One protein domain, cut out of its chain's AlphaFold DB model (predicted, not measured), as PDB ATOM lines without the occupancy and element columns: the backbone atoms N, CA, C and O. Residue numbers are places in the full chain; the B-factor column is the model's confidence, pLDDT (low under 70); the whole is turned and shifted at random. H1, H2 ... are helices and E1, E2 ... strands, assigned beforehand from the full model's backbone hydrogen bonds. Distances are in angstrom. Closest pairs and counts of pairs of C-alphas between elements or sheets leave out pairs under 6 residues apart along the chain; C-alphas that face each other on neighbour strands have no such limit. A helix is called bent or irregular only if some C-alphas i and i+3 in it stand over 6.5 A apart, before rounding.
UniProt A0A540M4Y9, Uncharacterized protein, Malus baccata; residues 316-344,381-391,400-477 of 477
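This is residues 316 to 344, 381 to 391 and 400 to 477 of the 477 residues of an uncharacterized protein of Malus baccata (UniProt A0A540M4Y9). A strongly twisted sheet of three strands has helix H2 packed on it, and H1 and H3 pack on H2, the three helices side by side with their centres in a triangle. The sheet is a long hairpin of E1 and E2, with E3 added where E1 bends. The printed part has 118 residues, with E1, E2, E3, H1, H2 and H3 along the chain; the sheet's order is E2, E1, E3, antiparallel, and the class is mixed, helices and strands. It is compact and rounded, with a radius of gyration of the C-alphas of 14.1 A and spans of 42 by 32 by 26 A.

Find C-alpha 316 at (35.032, -9.256, 141.353); from there E1, residues 316 to 327, runs 29.5 A and bends by 74 degrees at residue 323. E2, residues 334 to 343, runs 27.5 A, and E3 is residues 382 to 388. H1, residues 414 to 430, runs 24.2 A; H2, residues 435 to 449, runs 20.6 A. H3, residues 456 to 464, ends at C-alpha 464, (59.612, -7.892, 141.462).

Look first at inner strand E1: its pairing is staggered, with E2 over 316 to 324, as at N 320 and O 338, 3.0 A, and with E3 over 324 to 327, as at N 325 and O 387, 2.8 A. H2 is on the sheet, over E2, at a height of 7.7 A; it only just stands up from it, rising 41 degrees. Their closest C-alphas are Ile 338 and Pro 443, 5.0 A. H2 is irregular, but only just: C-alphas 440 and 443 are 6.9 A apart. H1 and H2, a helical hairpin, touch closest at C-alphas 424 and 441, 5.4 A, at a shallow tilt of 6 degrees; H1 only grazes the sheet with residues 416 to 423. H3 touches H2's residues 445 to 449 alone, closest at C-alphas 462 and 445, 5.4 A, and is not on the sheet. Every O i to N i+4 pair is within hydrogen-bond range in H1 and H3, and 9 of 11 in H2.

The C-alphas farthest apart, Val 331 and Tyr 475, are 43.9 A apart. Residues 345 to 380 and 392 to 399 are not printed; the gaps are 36.9 A from C-alpha 344 to 381 and 13.7 A from 391 to 400. Of the links printed whole, none is long. Confidence is low, under 70, in 40 residues, among them 400 to 410 and 452 to 477.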
ATOM      1  N   GLN A 316      35.217  -9.671 142.732       90.75
ATOM      2  CA  GLN A 316      35.032  -9.256 141.353       90.75
ATOM      3  C   GLN A 316      36.032  -8.146 141.042       90.75
ATOM      4  O   GLN A 316      35.951  -7.046 141.600       90.75
ATOM      5  N   LEU A 317      36.986  -8.452 140.167       90.50
ATOM      6  CA  LEU A 317      38.039  -7.530 139.760       90.50
ATOM      7  C   LEU A 317      37.625  -6.763 138.499       90.50
ATOM      8  O   LEU A 317      37.180  -7.347 137.511       90.50
ATOM      9  N   SER A 318      37.774  -5.439 138.516       90.56
ATOM     10  CA  SER A 318      37.513  -4.591 137.346       90.56
ATOM     11  C   SER A 318      38.446  -3.383 137.304       90.56
ATOM     12  O   SER A 318      38.870  -2.883 138.341       90.56
ATOM     13  N   LEU A 319      38.783  -2.914 136.103       89.62
ATOM     14  CA  LEU A 319      39.622  -1.731 135.908       89.62
ATOM     15  C   LEU A 319      38.747  -0.502 135.651       89.62
ATOM     16  O   LEU A 319      37.792  -0.568 134.879       89.62
ATOM     17  N   THR A 320      39.095   0.627 136.268       88.50
ATOM     18  CA  THR A 320      38.433   1.918 136.030       88.50
ATOM     19  C   THR A 320      39.448   3.057 135.941       88.50
ATOM     20  O   THR A 320      40.578   2.931 136.408       88.50
ATOM     21  N   GLY A 321      39.055   4.173 135.327       88.56
ATOM     22  CA  GLY A 321      39.872   5.381 135.224       88.56
ATOM     23  C   GLY A 321      39.466   6.428 136.261       88.56
ATOM     24  O   GLY A 321      38.302   6.821 136.307       88.56
ATOM     25  N   VAL A 322      40.419   6.917 137.055       86.94
ATOM     26  CA  VAL A 322      40.217   7.981 138.057       86.94
ATOM     27  C   VAL A 322      41.299   9.047 137.923       86.94
ATOM     28  O   VAL A 322      42.440   8.744 137.596       86.94
ATOM     29  N   LEU A 323      40.967  10.316 138.151       89.06
ATOM     30  CA  LEU A 323      41.953  11.397 138.110       89.06
ATOM     31  C   LEU A 323      42.890  11.349 139.329       89.06
ATOM     32  O   LEU A 323      42.444  11.241 140.470       89.06
ATOM     33  N   GLY A 324      44.196  11.480 139.095       88.62
ATOM     34  CA  GLY A 324      45.202  11.478 140.154       88.62
ATOM     35  C   GLY A 324      46.576  11.984 139.716       88.62
ATOM     36  O   GLY A 324      46.816  12.309 138.547       88.62
ATOM     37  N   PHE A 325      47.490  12.037 140.679       84.31
ATOM     38  CA  PHE A 325      48.864  12.510 140.523       84.31
ATOM     39  C   PHE A 325      49.847  11.352 140.696       84.31
ATOM     40  O   PHE A 325      49.720  10.565 141.636       84.31
ATOM     41  N   ARG A 326      50.848  11.263 139.811       84.38
ATOM     42  CA  ARG A 326      51.946  10.285 139.925       84.38
ATOM     43  C   ARG A 326      53.255  10.891 140.402       84.38
ATOM     44  O   ARG A 326      54.134  10.144 140.815       84.38
ATOM     45  N   THR A 327      53.391  12.214 140.367       83.00
ATOM     46  CA  THR A 327      54.570  12.894 140.907       83.00
ATOM     47  C   THR A 327      54.179  14.003 141.866       83.00
ATOM     48  O   THR A 327      53.110  14.603 141.741       83.00
ATOM     49  N   VAL A 328      55.061  14.285 142.825       80.81
ATOM     50  CA  VAL A 328      54.835  15.301 143.869       80.81
ATOM     51  C   VAL A 328      54.665  16.707 143.275       80.81
ATOM     52  O   VAL A 328      53.932  17.529 143.819       80.81
ATOM     53  N   HIS A 329      55.305  16.972 142.134       84.69
ATOM     54  CA  HIS A 329      55.308  18.276 141.462       84.69
ATOM     55  C   HIS A 329      54.340  18.370 140.270       84.69
ATOM     56  O   HIS A 329      54.337  19.377 139.559       84.69
ATOM     57  N   GLN A 330      53.526  17.340 140.014       85.12
ATOM     58  CA  GLN A 330      52.531  17.369 138.943       85.12
ATOM     59  C   GLN A 330      51.425  18.386 139.273       85.12
ATOM     60  O   GLN A 330      50.759  18.274 140.296       85.12
ATOM     61  N   VAL A 331      51.221  19.368 138.388       84.62
ATOM     62  CA  VAL A 331      50.249  20.461 138.593       84.62
ATOM     63  C   VAL A 331      48.826  20.041 138.219       84.62
ATOM     64  O   VAL A 331      47.886  20.314 138.959       84.62
ATOM     65  N   GLU A 332      48.658  19.357 137.087       89.12
ATOM     66  CA  GLU A 332      47.345  18.937 136.584       89.12
ATOM     67  C   GLU A 332      47.116  17.442 136.825       89.12
ATOM     68  O   GLU A 332      47.981  16.636 136.461       89.12
ATOM     69  N   PRO A 333      45.969  17.031 137.392       88.00
ATOM     70  CA  PRO A 333      45.661  15.621 137.577       88.00
ATOM     71  C   PRO A 333      45.465  14.930 136.222       88.00
ATOM     72  O   PRO A 333      44.864  15.479 135.299       88.00
ATOM     73  N   LYS A 334      45.962  13.697 136.104       87.94
ATOM     74  CA  LYS A 334      45.823  12.864 134.899       87.94
ATOM     75  C   LYS A 334      45.005  11.623 135.211       87.94
ATOM     76  O   LYS A 334      45.002  11.169 136.352       87.94
ATOM     77  N   ALA A 335      44.343  11.066 134.199       88.81
ATOM     78  CA  ALA A 335      43.647   9.793 134.339       88.81
ATOM     79  C   ALA A 335      44.641   8.683 134.720       88.81
ATOM     80  O   ALA A 335      45.665   8.501 134.061       88.81
ATOM     81  N   GLN A 336      44.331   7.974 135.798       85.56
ATOM     82  CA  GLN A 336      45.038   6.821 136.334       85.56
ATOM     83  C   GLN A 336      44.118   5.616 136.223       85.56
ATOM     84  O   GLN A 336      42.945   5.696 136.583       85.56
ATOM     85  N   MET A 337      44.642   4.502 135.727       87.06
ATOM     86  CA  MET A 337      43.914   3.244 135.752       87.06
ATOM     87  C   MET A 337      44.075   2.620 137.137       87.06
ATOM     88  O   MET A 337      45.199   2.463 137.604       87.06
ATOM     89  N   ILE A 338      42.965   2.290 137.786       88.12
ATOM     90  CA  ILE A 338      42.943   1.685 139.117       88.12
ATOM     91  C   ILE A 338      42.169   0.369 139.080       88.12
ATOM     92  O   ILE A 338      41.223   0.210 138.301       88.12
ATOM     93  N   LEU A 339      42.569  -0.567 139.937       89.62
ATOM     94  CA  LEU A 339      41.857  -1.819 140.141       89.62
ATOM     95  C   LEU A 339      40.782  -1.636 141.218       89.62
ATOM     96  O   LEU A 339      41.086  -1.270 142.351       89.62
ATOM     97  N   LEU A 340      39.534  -1.929 140.869       87.12
ATOM     98  CA  LEU A 340      38.437  -2.099 141.814       87.12
ATOM     99  C   LEU A 340      38.318  -3.580 142.168       87.12
ATOM    100  O   LEU A 340      38.080  -4.415 141.291       87.12
ATOM    101  N   ALA A 341      38.459  -3.885 143.455       86.44
ATOM    102  CA  ALA A 341      38.214  -5.208 144.011       86.44
ATOM    103  C   ALA A 341      36.914  -5.170 144.819       86.44
ATOM    104  O   ALA A 341      36.894  -4.728 145.966       86.44
ATOM    105  N   ASN A 342      35.811  -5.603 144.212       83.12
ATOM    106  CA  ASN A 342      34.509  -5.574 144.869       83.12
ATOM    107  C   ASN A 342      34.246  -6.934 145.522       83.12
ATOM    108  O   ASN A 342      34.248  -7.941 144.807       83.12
ATOM    109  N   PRO A 343      34.013  -7.005 146.844       78.75
ATOM    110  CA  PRO A 343      33.541  -8.236 147.448       78.75
ATOM    111  C   PRO A 343      32.143  -8.529 146.900       78.75
ATOM    112  O   PRO A 343      31.268  -7.662 146.896       78.75
ATOM    113  N   THR A 344      31.911  -9.749 146.431       73.00
ATOM    114  CA  THR A 344      30.585 -10.187 146.004       73.00
ATOM    115  C   THR A 344      29.712 -10.286 147.250       73.00
ATOM    116  O   THR A 344      29.766 -11.280 147.976       73.00
ATOM    117  N   ASP A 381      60.791  11.415 143.115       76.25
ATOM    118  CA  ASP A 381      59.656  12.321 142.890       76.25
ATOM    119  C   ASP A 381      58.418  11.593 142.330       76.25
ATOM    120  O   ASP A 381      57.342  12.191 142.227       76.25
ATOM    121  N   ILE A 382      58.565  10.317 141.945       76.75
ATOM    122  CA  ILE A 382      57.502   9.437 141.445       76.75
ATOM    123  C   ILE A 382      56.936   8.619 142.609       76.75
ATOM    124  O   ILE A 382      57.679   7.928 143.308       76.75
ATOM    125  N   LEU A 383      55.614   8.678 142.782       74.12
ATOM    126  CA  LEU A 383      54.871   7.936 143.797       74.12
ATOM    127  C   LEU A 383      54.695   6.467 143.379       74.12
ATOM    128  O   LEU A 383      54.302   6.195 142.245       74.12
ATOM    129  N   MET A 384      54.919   5.534 144.312       69.94
ATOM    130  CA  MET A 384      54.684   4.092 144.096       69.94
ATOM    131  C   MET A 384      53.202   3.762 143.884       69.94
ATOM    132  O   MET A 384      52.869   2.872 143.110       69.94
ATOM    133  N   THR A 385      52.315   4.513 144.536       75.88
ATOM    134  CA  THR A 385      50.864   4.443 144.341       75.88
ATOM    135  C   THR A 385      50.373   5.844 143.978       75.88
ATOM    136  O   THR A 385      50.755   6.806 144.655       75.88
ATOM    137  N   PRO A 386      49.560   6.009 142.919       78.94
ATOM    138  CA  PRO A 386      49.066   7.324 142.533       78.94
ATOM    139  C   PRO A 386      48.216   7.938 143.647       78.94
ATOM    140  O   PRO A 386      47.379   7.275 144.256       78.94
ATOM    141  N   LYS A 387      48.386   9.241 143.878       83.38
ATOM    142  CA  LYS A 387      47.511   9.993 144.777       83.38
ATOM    143  C   LYS A 387      46.250  10.386 144.013       83.38
ATOM    144  O   LYS A 387      46.308  11.251 143.138       83.38
ATOM    145  N   LEU A 388      45.135   9.736 144.321       84.38
ATOM    146  CA  LEU A 388      43.852   9.998 143.671       84.38
ATOM    147  C   LEU A 388      43.224  11.299 144.188       84.38
ATOM    148  O   LEU A 388      43.469  11.723 145.319       84.38
ATOM    149  N   LEU A 389      42.439  11.956 143.336       81.31
ATOM    150  CA  LEU A 389      41.579  13.055 143.757       81.31
ATOM    151  C   LEU A 389      40.355  12.492 144.486       81.31
ATOM    152  O   LEU A 389      39.683  11.605 143.965       81.31
ATOM    153  N   ALA A 390      40.051  13.035 145.666       64.56
ATOM    154  CA  ALA A 390      38.781  12.768 146.324       64.56
ATOM    155  C   ALA A 390      37.655  13.368 145.471       64.56
ATOM    156  O   ALA A 390      37.688  14.557 145.142       64.56
ATOM    157  N   ASN A 391      36.674  12.549 145.101       57.28
ATOM    158  CA  ASN A 391      35.468  13.043 144.449       57.28
ATOM    159  C   ASN A 391      34.621  13.774 145.502       57.28
ATOM    160  O   ASN A 391      33.878  13.143 146.253       57.28
ATOM    161  N   GLU A 400      30.032   1.467 145.551       35.59
ATOM    162  CA  GLU A 400      30.336   0.571 146.677       35.59
ATOM    163  C   GLU A 400      31.384  -0.477 146.268       35.59
ATOM    164  O   GLU A 400      31.134  -1.678 146.243       35.59
ATOM    165  N   GLY A 401      32.568  -0.004 145.895       41.41
ATOM    166  CA  GLY A 401      33.756  -0.822 145.712       41.41
ATOM    167  C   GLY A 401      34.812  -0.480 146.746       41.41
ATOM    168  O   GLY A 401      34.788   0.611 147.323       41.41
ATOM    169  N   ILE A 402      35.754  -1.394 146.980       47.66
ATOM    170  CA  ILE A 402      36.952  -1.095 147.771       47.66
ATOM    171  C   ILE A 402      37.774  -0.089 146.957       47.66
ATOM    172  O   ILE A 402      38.538  -0.460 146.068       47.66
ATOM    173  N   GLN A 403      37.542   1.201 147.196       45.84
ATOM    174  CA  GLN A 403      38.321   2.278 146.599       45.84
ATOM    175  C   GLN A 403      39.683   2.322 147.290       45.84
ATOM    176  O   GLN A 403      39.751   2.350 148.518       45.84
ATOM    177  N   VAL A 404      40.758   2.344 146.501       43.03
ATOM    178  CA  VAL A 404      42.128   2.600 146.970       43.03
ATOM    179  C   VAL A 404      42.258   4.098 147.254       43.03
ATOM    180  O   VAL A 404      42.892   4.843 146.513       43.03
ATOM    181  N   ASP A 405      41.558   4.567 148.283       36.34
ATOM    182  CA  ASP A 405      41.695   5.923 148.792       36.34
ATOM    183  C   ASP A 405      42.739   5.942 149.916       36.34
ATOM    184  O   ASP A 405      42.875   4.987 150.686       36.34
ATOM    185  N   GLY A 406      43.435   7.068 150.068       38.75
ATOM    186  CA  GLY A 406      44.304   7.342 151.222       38.75
ATOM    187  C   GLY A 406      43.543   7.438 152.553       38.75
ATOM    188  O   GLY A 406      44.135   7.761 153.584       38.75
ATOM    189  N   THR A 407      42.243   7.140 152.540       32.34
ATOM    190  CA  THR A 407      41.329   7.083 153.672       32.34
ATOM    191  C   THR A 407      40.636   5.715 153.689       32.34
ATOM    192  O   THR A 407      39.639   5.495 153.016       32.34
ATOM    193  N   ALA A 408      41.204   4.784 154.464       39.03
ATOM    194  CA  ALA A 408      40.654   3.470 154.820       39.03
ATOM    195  C   ALA A 408      39.989   2.674 153.672       39.03
ATOM    196  O   ALA A 408      38.840   2.243 153.793       39.03
ATOM    197  N   ALA A 409      40.725   2.412 152.585       52.50
ATOM    198  CA  ALA A 409      40.424   1.277 151.713       52.50
ATOM    199  C   ALA A 409      40.288   0.010 152.581       52.50
ATOM    200  O   ALA A 409      41.156  -0.258 153.417       52.50
ATOM    201  N   ALA A 410      39.194  -0.743 152.440       60.97
ATOM    202  CA  ALA A 410      39.008  -1.977 153.200       60.97
ATOM    203  C   ALA A 410      40.200  -2.915 152.952       60.97
ATOM    204  O   ALA A 410      40.536  -3.202 151.803       60.97
ATOM    205  N   ALA A 411      40.852  -3.357 154.030       77.81
ATOM    206  CA  ALA A 411      42.069  -4.152 153.941       77.81
ATOM    207  C   ALA A 411      41.818  -5.443 153.146       77.81
ATOM    208  O   ALA A 411      40.924  -6.230 153.470       77.81
ATOM    209  N   LEU A 412      42.611  -5.664 152.098       84.25
ATOM    210  CA  LEU A 412      42.555  -6.891 151.317       84.25
ATOM    211  C   LEU A 412      43.161  -8.029 152.140       84.25
ATOM    212  O   LEU A 412      44.317  -7.953 152.561       84.25
ATOM    213  N   SER A 413      42.401  -9.109 152.327       84.88
ATOM    214  CA  SER A 413      42.939 -10.343 152.902       84.88
ATOM    215  C   SER A 413      44.073 -10.887 152.026       84.88
ATOM    216  O   SER A 413      44.158 -10.597 150.830       84.88
ATOM    217  N   ALA A 414      44.951 -11.713 152.586       83.56
ATOM    218  CA  ALA A 414      46.059 -12.262 151.810       83.56
ATOM    219  C   ALA A 414      45.604 -13.172 150.658       83.56
ATOM    220  O   ALA A 414      46.236 -13.162 149.603       83.56
ATOM    221  N   ILE A 415      44.465 -13.865 150.791       86.69
ATOM    222  CA  ILE A 415      43.885 -14.607 149.666       86.69
ATOM    223  C   ILE A 415      43.405 -13.663 148.554       86.69
ATOM    224  O   ILE A 415      43.624 -13.946 147.378       86.69
ATOM    225  N   HIS A 416      42.846 -12.494 148.897       89.69
ATOM    226  CA  HIS A 416      42.492 -11.477 147.904       89.69
ATOM    227  C   HIS A 416      43.727 -10.951 147.169       89.69
ATOM    228  O   HIS A 416      43.731 -10.877 145.942       89.69
ATOM    229  N   GLN A 417      44.795 -10.639 147.909       88.81
ATOM    230  CA  GLN A 417      46.059 -10.189 147.324       88.81
ATOM    231  C   GLN A 417      46.660 -11.264 146.400       88.81
ATOM    232  O   GLN A 417      47.118 -10.947 145.303       88.81
ATOM    233  N   ALA A 418      46.588 -12.542 146.784       88.62
ATOM    234  CA  ALA A 418      47.055 -13.657 145.962       88.62
ATOM    235  C   ALA A 418      46.254 -13.820 144.654       88.62
ATOM    236  O   ALA A 418      46.850 -14.046 143.601       88.62
ATOM    237  N   VAL A 419      44.926 -13.649 144.687       92.00
ATOM    238  CA  VAL A 419      44.075 -13.647 143.480       92.00
ATOM    239  C   VAL A 419      44.425 -12.482 142.550       92.00
ATOM    240  O   VAL A 419      44.522 -12.671 141.336       92.00
ATOM    241  N   ILE A 420      44.663 -11.287 143.099       92.31
ATOM    242  CA  ILE A 420      45.073 -10.107 142.322       92.31
ATOM    243  C   ILE A 420      46.425 -10.354 141.636       92.31
ATOM    244  O   ILE A 420      46.553 -10.106 140.435       92.31
ATOM    245  N   LEU A 421      47.407 -10.921 142.351       90.44
ATOM    246  CA  LEU A 421      48.690 -11.324 141.762       90.44
ATOM    247  C   LEU A 421      48.521 -12.380 140.669       90.44
ATOM    248  O   LEU A 421      49.165 -12.288 139.628       90.44
ATOM    249  N   ALA A 422      47.640 -13.360 140.864       91.50
ATOM    250  CA  ALA A 422      47.378 -14.386 139.861       91.50
ATOM    251  C   ALA A 422      46.812 -13.795 138.558       91.50
ATOM    252  O   ALA A 422      47.215 -14.196 137.465       91.50
ATOM    253  N   LYS A 423      45.936 -12.785 138.633       91.00
ATOM    254  CA  LYS A 423      45.486 -12.057 137.432       91.00
ATOM    255  C   LYS A 423      46.610 -11.263 136.776       91.00
ATOM    256  O   LYS A 423      46.711 -11.279 135.552       91.00
ATOM    257  N   CYS A 424      47.477 -10.636 137.569       90.75
ATOM    258  CA  CYS A 424      48.668  -9.950 137.065       90.75
ATOM    259  C   CYS A 424      49.578 -10.915 136.275       90.75
ATOM    260  O   CYS A 424      49.946 -10.634 135.135       90.75
ATOM    261  N   LEU A 425      49.833 -12.107 136.825       89.00
ATOM    262  CA  LEU A 425      50.562 -13.188 136.157       89.00
ATOM    263  C   LEU A 425      49.889 -13.652 134.862       89.00
ATOM    264  O   LEU A 425      50.548 -13.903 133.854       89.00
ATOM    265  N   LEU A 426      48.562 -13.775 134.862       90.69
ATOM    266  CA  LEU A 426      47.837 -14.170 133.659       90.69
ATOM    267  C   LEU A 426      48.029 -13.156 132.528       90.69
ATOM    268  O   LEU A 426      48.211 -13.569 131.383       90.69
ATOM    269  N   ILE A 427      48.027 -11.854 132.832       90.06
ATOM    270  CA  ILE A 427      48.319 -10.795 131.854       90.06
ATOM    271  C   ILE A 427      49.742 -10.974 131.315       90.06
ATOM    272  O   ILE A 427      49.911 -11.076 130.102       90.06
ATOM    273  N   GLU A 428      50.735 -11.147 132.192       87.62
ATOM    274  CA  GLU A 428      52.139 -11.365 131.809       87.62
ATOM    275  C   GLU A 428      52.313 -12.494 130.768       87.62
ATOM    276  O   GLU A 428      53.097 -12.377 129.824       87.62
ATOM    277  N   LYS A 429      51.571 -13.603 130.909       86.75
ATOM    278  CA  LYS A 429      51.668 -14.747 129.982       86.75
ATOM    279  C   LYS A 429      50.745 -14.689 128.775       86.75
ATOM    280  O   LYS A 429      51.046 -15.347 127.779       86.75
ATOM    281  N   SER A 430      49.619 -13.991 128.865       86.38
ATOM    282  CA  SER A 430      48.610 -13.971 127.797       86.38
ATOM    283  C   SER A 430      48.808 -12.835 126.799       86.38
ATOM    284  O   SER A 430      48.344 -12.947 125.662       86.38
ATOM    285  N   THR A 431      49.508 -11.766 127.185       84.12
ATOM    286  CA  THR A 431      49.710 -10.591 126.335       84.12
ATOM    287  C   THR A 431      51.105 -10.556 125.715       84.12
ATOM    288  O   THR A 431      52.002 -11.339 126.038       84.12
ATOM    289  N   ARG A 432      51.271  -9.697 124.705       80.44
ATOM    290  CA  ARG A 432      52.570  -9.510 124.053       80.44
ATOM    291  C   ARG A 432      53.496  -8.775 125.015       80.44
ATOM    292  O   ARG A 432      53.047  -7.917 125.761       80.44
ATOM    293  N   HIS A 433      54.787  -9.087 124.956       80.50
ATOM    294  CA  HIS A 433      55.800  -8.416 125.770       80.50
ATOM    295  C   HIS A 433      56.102  -7.032 125.173       80.50
ATOM    296  O   HIS A 433      57.130  -6.830 124.527       80.50
ATOM    297  N   ASP A 434      55.157  -6.108 125.319       83.06
ATOM    298  CA  ASP A 434      55.241  -4.715 124.896       83.06
ATOM    299  C   ASP A 434      54.978  -3.766 126.078       83.06
ATOM    300  O   ASP A 434      54.745  -4.185 127.214       83.06
ATOM    301  N   ASP A 435      55.053  -2.458 125.827       78.12
ATOM    302  CA  ASP A 435      54.820  -1.464 126.876       78.12
ATOM    303  C   ASP A 435      53.376  -1.501 127.403       78.12
ATOM    304  O   ASP A 435      53.141  -1.161 128.560       78.12
ATOM    305  N   MET A 436      52.409  -1.937 126.587       82.88
ATOM    306  CA  MET A 436      50.992  -1.991 126.957       82.88
ATOM    307  C   MET A 436      50.741  -3.033 128.045       82.88
ATOM    308  O   MET A 436      50.015  -2.742 128.992       82.88
ATOM    309  N   GLN A 437      51.420  -4.182 127.990       85.44
ATOM    310  CA  GLN A 437      51.375  -5.187 129.056       85.44
ATOM    311  C   GLN A 437      51.731  -4.593 130.428       85.44
ATOM    312  O   GLN A 437      51.042  -4.845 131.416       85.44
ATOM    313  N   ARG A 438      52.773  -3.754 130.501       83.50
ATOM    314  CA  ARG A 438      53.172  -3.104 131.762       83.50
ATOM    315  C   ARG A 438      52.077  -2.182 132.292       83.50
ATOM    316  O   ARG A 438      51.823  -2.168 133.495       83.50
ATOM    317  N   TRP A 439      51.407  -1.448 131.404       83.81
ATOM    318  CA  TRP A 439      50.280  -0.587 131.769       83.81
ATOM    319  C   TRP A 439      49.060  -1.380 132.241       83.81
ATOM    320  O   TRP A 439      48.386  -0.938 133.164       83.81
ATOM    321  N   GLU A 440      48.789  -2.548 131.656       86.25
ATOM    322  CA  GLU A 440      47.699  -3.439 132.077       86.25
ATOM    323  C   GLU A 440      47.966  -4.095 133.439       86.25
ATOM    324  O   GLU A 440      47.040  -4.272 134.231       86.25
ATOM    325  N   MET A 441      49.226  -4.429 133.734       87.75
ATOM    326  CA  MET A 441      49.635  -5.039 135.005       87.75
ATOM    327  C   MET A 441      49.709  -4.032 136.159       87.75
ATOM    328  O   MET A 441      49.417  -4.396 137.301       87.75
ATOM    329  N   ALA A 442      50.074  -2.775 135.880       86.38
ATOM    330  CA  ALA A 442      50.338  -1.755 136.898       86.38
ATOM    331  C   ALA A 442      49.216  -1.582 137.947       86.38
ATOM    332  O   ALA A 442      49.540  -1.604 139.134       86.38
ATOM    333  N   PRO A 443      47.914  -1.509 137.596       88.12
ATOM    334  CA  PRO A 443      46.854  -1.332 138.592       88.12
ATOM    335  C   PRO A 443      46.743  -2.486 139.594       88.12
ATOM    336  O   PRO A 443      46.331  -2.268 140.732       88.12
ATOM    337  N   TYR A 444      47.105  -3.710 139.193       89.38
ATOM    338  CA  TYR A 444      47.093  -4.883 140.074       89.38
ATOM    339  C   TYR A 444      48.238  -4.826 141.089       89.38
ATOM    340  O   TYR A 444      48.031  -5.101 142.270       89.38
ATOM    341  N   ILE A 445      49.427  -4.425 140.633       85.12
ATOM    342  CA  ILE A 445      50.623  -4.240 141.469       85.12
ATOM    343  C   ILE A 445      50.391  -3.096 142.463       85.12
ATOM    344  O   ILE A 445      50.583  -3.259 143.668       85.12
ATOM    345  N   GLU A 446      49.897  -1.956 141.974       86.31
ATOM    346  CA  GLU A 446      49.614  -0.768 142.786       86.31
ATOM    347  C   GLU A 446      48.564  -1.046 143.869       86.31
ATOM    348  O   GLU A 446      48.705  -0.572 144.998       86.31
ATOM    349  N   ALA A 447      47.539  -1.851 143.565       85.62
ATOM    350  CA  ALA A 447      46.525  -2.248 144.540       85.62
ATOM    351  C   ALA A 447      47.120  -3.027 145.725       85.62
ATOM    352  O   ALA A 447      46.670  -2.848 146.858       85.62
ATOM    353  N   ILE A 448      48.149  -3.843 145.489       83.56
ATOM    354  CA  ILE A 448      48.839  -4.605 146.537       83.56
ATOM    355  C   ILE A 448      49.828  -3.718 147.288       83.56
ATOM    356  O   ILE A 448      49.812  -3.707 148.515       83.56
ATOM    357  N   ASP A 449      50.639  -2.931 146.577       81.19
ATOM    358  CA  ASP A 449      51.615  -2.024 147.197       81.19
ATOM    359  C   ASP A 449      50.955  -0.931 148.056       81.19
ATOM    360  O   ASP A 449      51.580  -0.413 148.982       81.19
ATOM    361  N   SER A 450      49.685  -0.608 147.791       80.62
ATOM    362  CA  SER A 450      48.891   0.324 148.601       80.62
ATOM    363  C   SER A 450      48.416  -0.241 149.951       80.62
ATOM    364  O   SER A 450      47.959   0.524 150.804       80.62
ATOM    365  N   GLN A 451      48.495  -1.559 150.171       80.44
ATOM    366  CA  GLN A 451      48.019  -2.183 151.407       80.44
ATOM    367  C   GLN A 451      48.966  -1.889 152.580       80.44
ATOM    368  O   GLN A 451      50.180  -2.050 152.483       80.44
ATOM    369  N   GLN A 452      48.402  -1.516 153.736       67.00
ATOM    370  CA  GLN A 452      49.182  -1.299 154.966       67.00
ATOM    371  C   GLN A 452      49.725  -2.610 155.557       67.00
ATOM    372  O   GLN A 452      50.746  -2.605 156.241       67.00
ATOM    373  N   SER A 453      49.042  -3.729 155.297       63.84
ATOM    374  CA  SER A 453      49.417  -5.064 155.755       63.84
ATOM    375  C   SER A 453      49.436  -6.046 154.582       63.84
ATOM    376  O   SER A 453      48.397  -6.549 154.146       63.84
ATOM    377  N   SER A 454      50.636  -6.351 154.108       62.44
ATOM    378  CA  SER A 454      50.902  -7.442 153.173       62.44
ATOM    379  C   SER A 454      51.971  -8.339 153.767       62.44
ATOM    380  O   SER A 454      52.917  -7.860 154.396       62.44
ATOM    381  N   TYR A 455      51.849  -9.647 153.546       63.75
ATOM    382  CA  TYR A 455      52.942 -10.557 153.862       63.75
ATOM    383  C   TYR A 455      54.185 -10.132 153.091       63.75
ATOM    384  O   TYR A 455      54.100  -9.738 151.924       63.75
ATOM    385  N   PHE A 456      55.343 -10.230 153.743       60.38
ATOM    386  CA  PHE A 456      56.616  -9.794 153.174       60.38
ATOM    387  C   PHE A 456      56.839 -10.355 151.762       60.38
ATOM    388  O   PHE A 456      57.226  -9.618 150.862       60.38
ATOM    389  N   ILE A 457      56.504 -11.630 151.540       57.03
ATOM    390  CA  ILE A 457      56.681 -12.288 150.242       57.03
ATOM    391  C   ILE A 457      55.696 -11.798 149.168       57.03
ATOM    392  O   ILE A 457      56.072 -11.668 148.003       57.03
ATOM    393  N   VAL A 458      54.465 -11.447 149.552       55.94
ATOM    394  CA  VAL A 458      53.459 -10.849 148.654       55.94
ATOM    395  C   VAL A 458      53.913  -9.455 148.223       55.94
ATOM    396  O   VAL A 458      53.913  -9.148 147.032       55.94
ATOM    397  N   SER A 459      54.396  -8.645 149.171       51.88
ATOM    398  CA  SER A 459      54.939  -7.312 148.886       51.88
ATOM    399  C   SER A 459      56.215  -7.376 148.040       51.88
ATOM    400  O   SER A 459      56.333  -6.674 147.037       51.88
ATOM    401  N   MET A 460      57.157  -8.263 148.382       51.78
ATOM    402  CA  MET A 460      58.403  -8.434 147.630       51.78
ATOM    403  C   MET A 460      58.131  -8.831 146.176       51.78
ATOM    404  O   MET A 460      58.807  -8.339 145.271       51.78
ATOM    405  N   THR A 461      57.133  -9.680 145.938       52.22
ATOM    406  CA  THR A 461      56.864 -10.176 144.588       52.22
ATOM    407  C   THR A 461      56.037  -9.216 143.746       52.22
ATOM    408  O   THR A 461      56.316  -9.089 142.558       52.22
ATOM    409  N   SER A 462      55.101  -8.468 144.340       51.59
ATOM    410  CA  SER A 462      54.460  -7.334 143.656       51.59
ATOM    411  C   SER A 462      55.522  -6.383 143.082       51.59
ATOM    412  O   SER A 462      55.501  -6.037 141.901       51.59
ATOM    413  N   ARG A 463      56.557  -6.087 143.879       48.78
ATOM    414  CA  ARG A 463      57.678  -5.218 143.485       48.78
ATOM    415  C   ARG A 463      58.620  -5.848 142.450       48.78
ATOM    416  O   ARG A 463      59.125  -5.132 141.590       48.78
ATOM    417  N   HIS A 464      58.834  -7.167 142.485       50.66
ATOM    418  CA  HIS A 464      59.612  -7.892 141.462       50.66
ATOM    419  C   HIS A 464      58.836  -8.132 140.159       50.66
ATOM    420  O   HIS A 464      59.449  -8.359 139.121       50.66
ATOM    421  N   CYS A 465      57.508  -8.005 140.161       46.50
ATOM    422  CA  CYS A 465      56.683  -8.107 138.957       46.50
ATOM    423  C   CYS A 465      57.048  -7.046 137.890       46.50
ATOM    424  O   CYS A 465      56.798  -7.243 136.705       46.50
ATOM    425  N   MET A 466      57.695  -5.946 138.300       32.69
ATOM    426  CA  MET A 466      58.243  -4.901 137.422       32.69
ATOM    427  C   MET A 466      59.645  -5.218 136.864       32.69
ATOM    428  O   MET A 466      60.071  -4.602 135.887       32.69
ATOM    429  N   VAL A 467      60.388  -6.145 137.478       29.17
ATOM    430  CA  VAL A 467      61.809  -6.400 137.199       29.17
ATOM    431  C   VAL A 467      62.057  -7.908 137.250       29.17
ATOM    432  O   VAL A 467      62.449  -8.413 138.286       29.17
ATOM    433  N   TYR A 468      61.804  -8.602 136.133       29.88
ATOM    434  CA  TYR A 468      62.225  -9.976 135.798       29.88
ATOM    435  C   TYR A 468      62.236 -11.039 136.930       29.88
ATOM    436  O   TYR A 468      63.036 -10.976 137.853       29.88
ATOM    437  N   TYR A 469      61.488 -12.133 136.709       31.67
ATOM    438  CA  TYR A 469      61.446 -13.403 137.471       31.67
ATOM    439  C   TYR A 469      60.420 -13.503 138.613       31.67
ATOM    440  O   TYR A 469      60.728 -13.418 139.800       31.67
ATOM    441  N   PHE A 470      59.184 -13.845 138.241       37.09
ATOM    442  CA  PHE A 470      58.109 -14.247 139.153       37.09
ATOM    443  C   PHE A 470      58.169 -15.759 139.461       37.09
ATOM    444  O   PHE A 470      57.299 -16.531 139.060       37.09
ATOM    445  N   GLN A 471      59.229 -16.220 140.137       38.00
ATOM    446  CA  GLN A 471      59.454 -17.662 140.381       38.00
ATOM    447  C   GLN A 471      59.249 -18.102 141.848       38.00
ATOM    448  O   GLN A 471      59.375 -19.285 142.164       38.00
ATOM    449  N   TYR A 472      58.843 -17.184 142.740       42.62
ATOM    450  CA  TYR A 472      58.867 -17.388 144.198       42.62
ATOM    451  C   TYR A 472      57.582 -16.995 144.951       42.62
ATOM    452  O   TYR A 472      57.654 -16.335 145.977       42.62
ATOM    453  N   ILE A 473      56.386 -17.419 144.538       40.31
ATOM    454  CA  ILE A 473      55.235 -17.404 145.470       40.31
ATOM    455  C   ILE A 473      54.416 -18.657 145.281       40.31
ATOM    456  O   ILE A 473      54.190 -19.037 144.151       40.31
ATOM    457  N   PHE A 474      54.038 -19.345 146.359       39.44
ATOM    458  CA  PHE A 474      52.664 -19.848 146.586       39.44
ATOM    459  C   PHE A 474      52.551 -20.795 147.791       39.44
ATOM    460  O   PHE A 474      51.478 -21.333 148.017       39.44
ATOM    461  N   TYR A 475      53.599 -20.957 148.614       38.00
ATOM    462  CA  TYR A 475      53.523 -21.862 149.773       38.00
ATOM    463  C   TYR A 475      53.483 -21.232 151.155       38.00
ATOM    464  O   TYR A 475      53.295 -21.964 152.120       38.00
ATOM    465  N   PHE A 476      53.568 -19.908 151.253       33.75
ATOM    466  CA  PHE A 476      53.453 -19.205 152.525       33.75
ATOM    467  C   PHE A 476      52.839 -17.824 152.302       33.75
ATOM    468  O   PHE A 476      53.507 -16.895 151.852       33.75
ATOM    469  N   CYS A 477      51.546 -17.715 152.574       30.27
ATOM    470  CA  CYS A 477      50.975 -16.534 153.209       30.27
ATOM    471  C   CYS A 477      50.525 -17.002 154.577       30.27
ATOM    472  O   CYS A 477      49.973 -18.123 154.612       30.27
TER     473      CYS A 477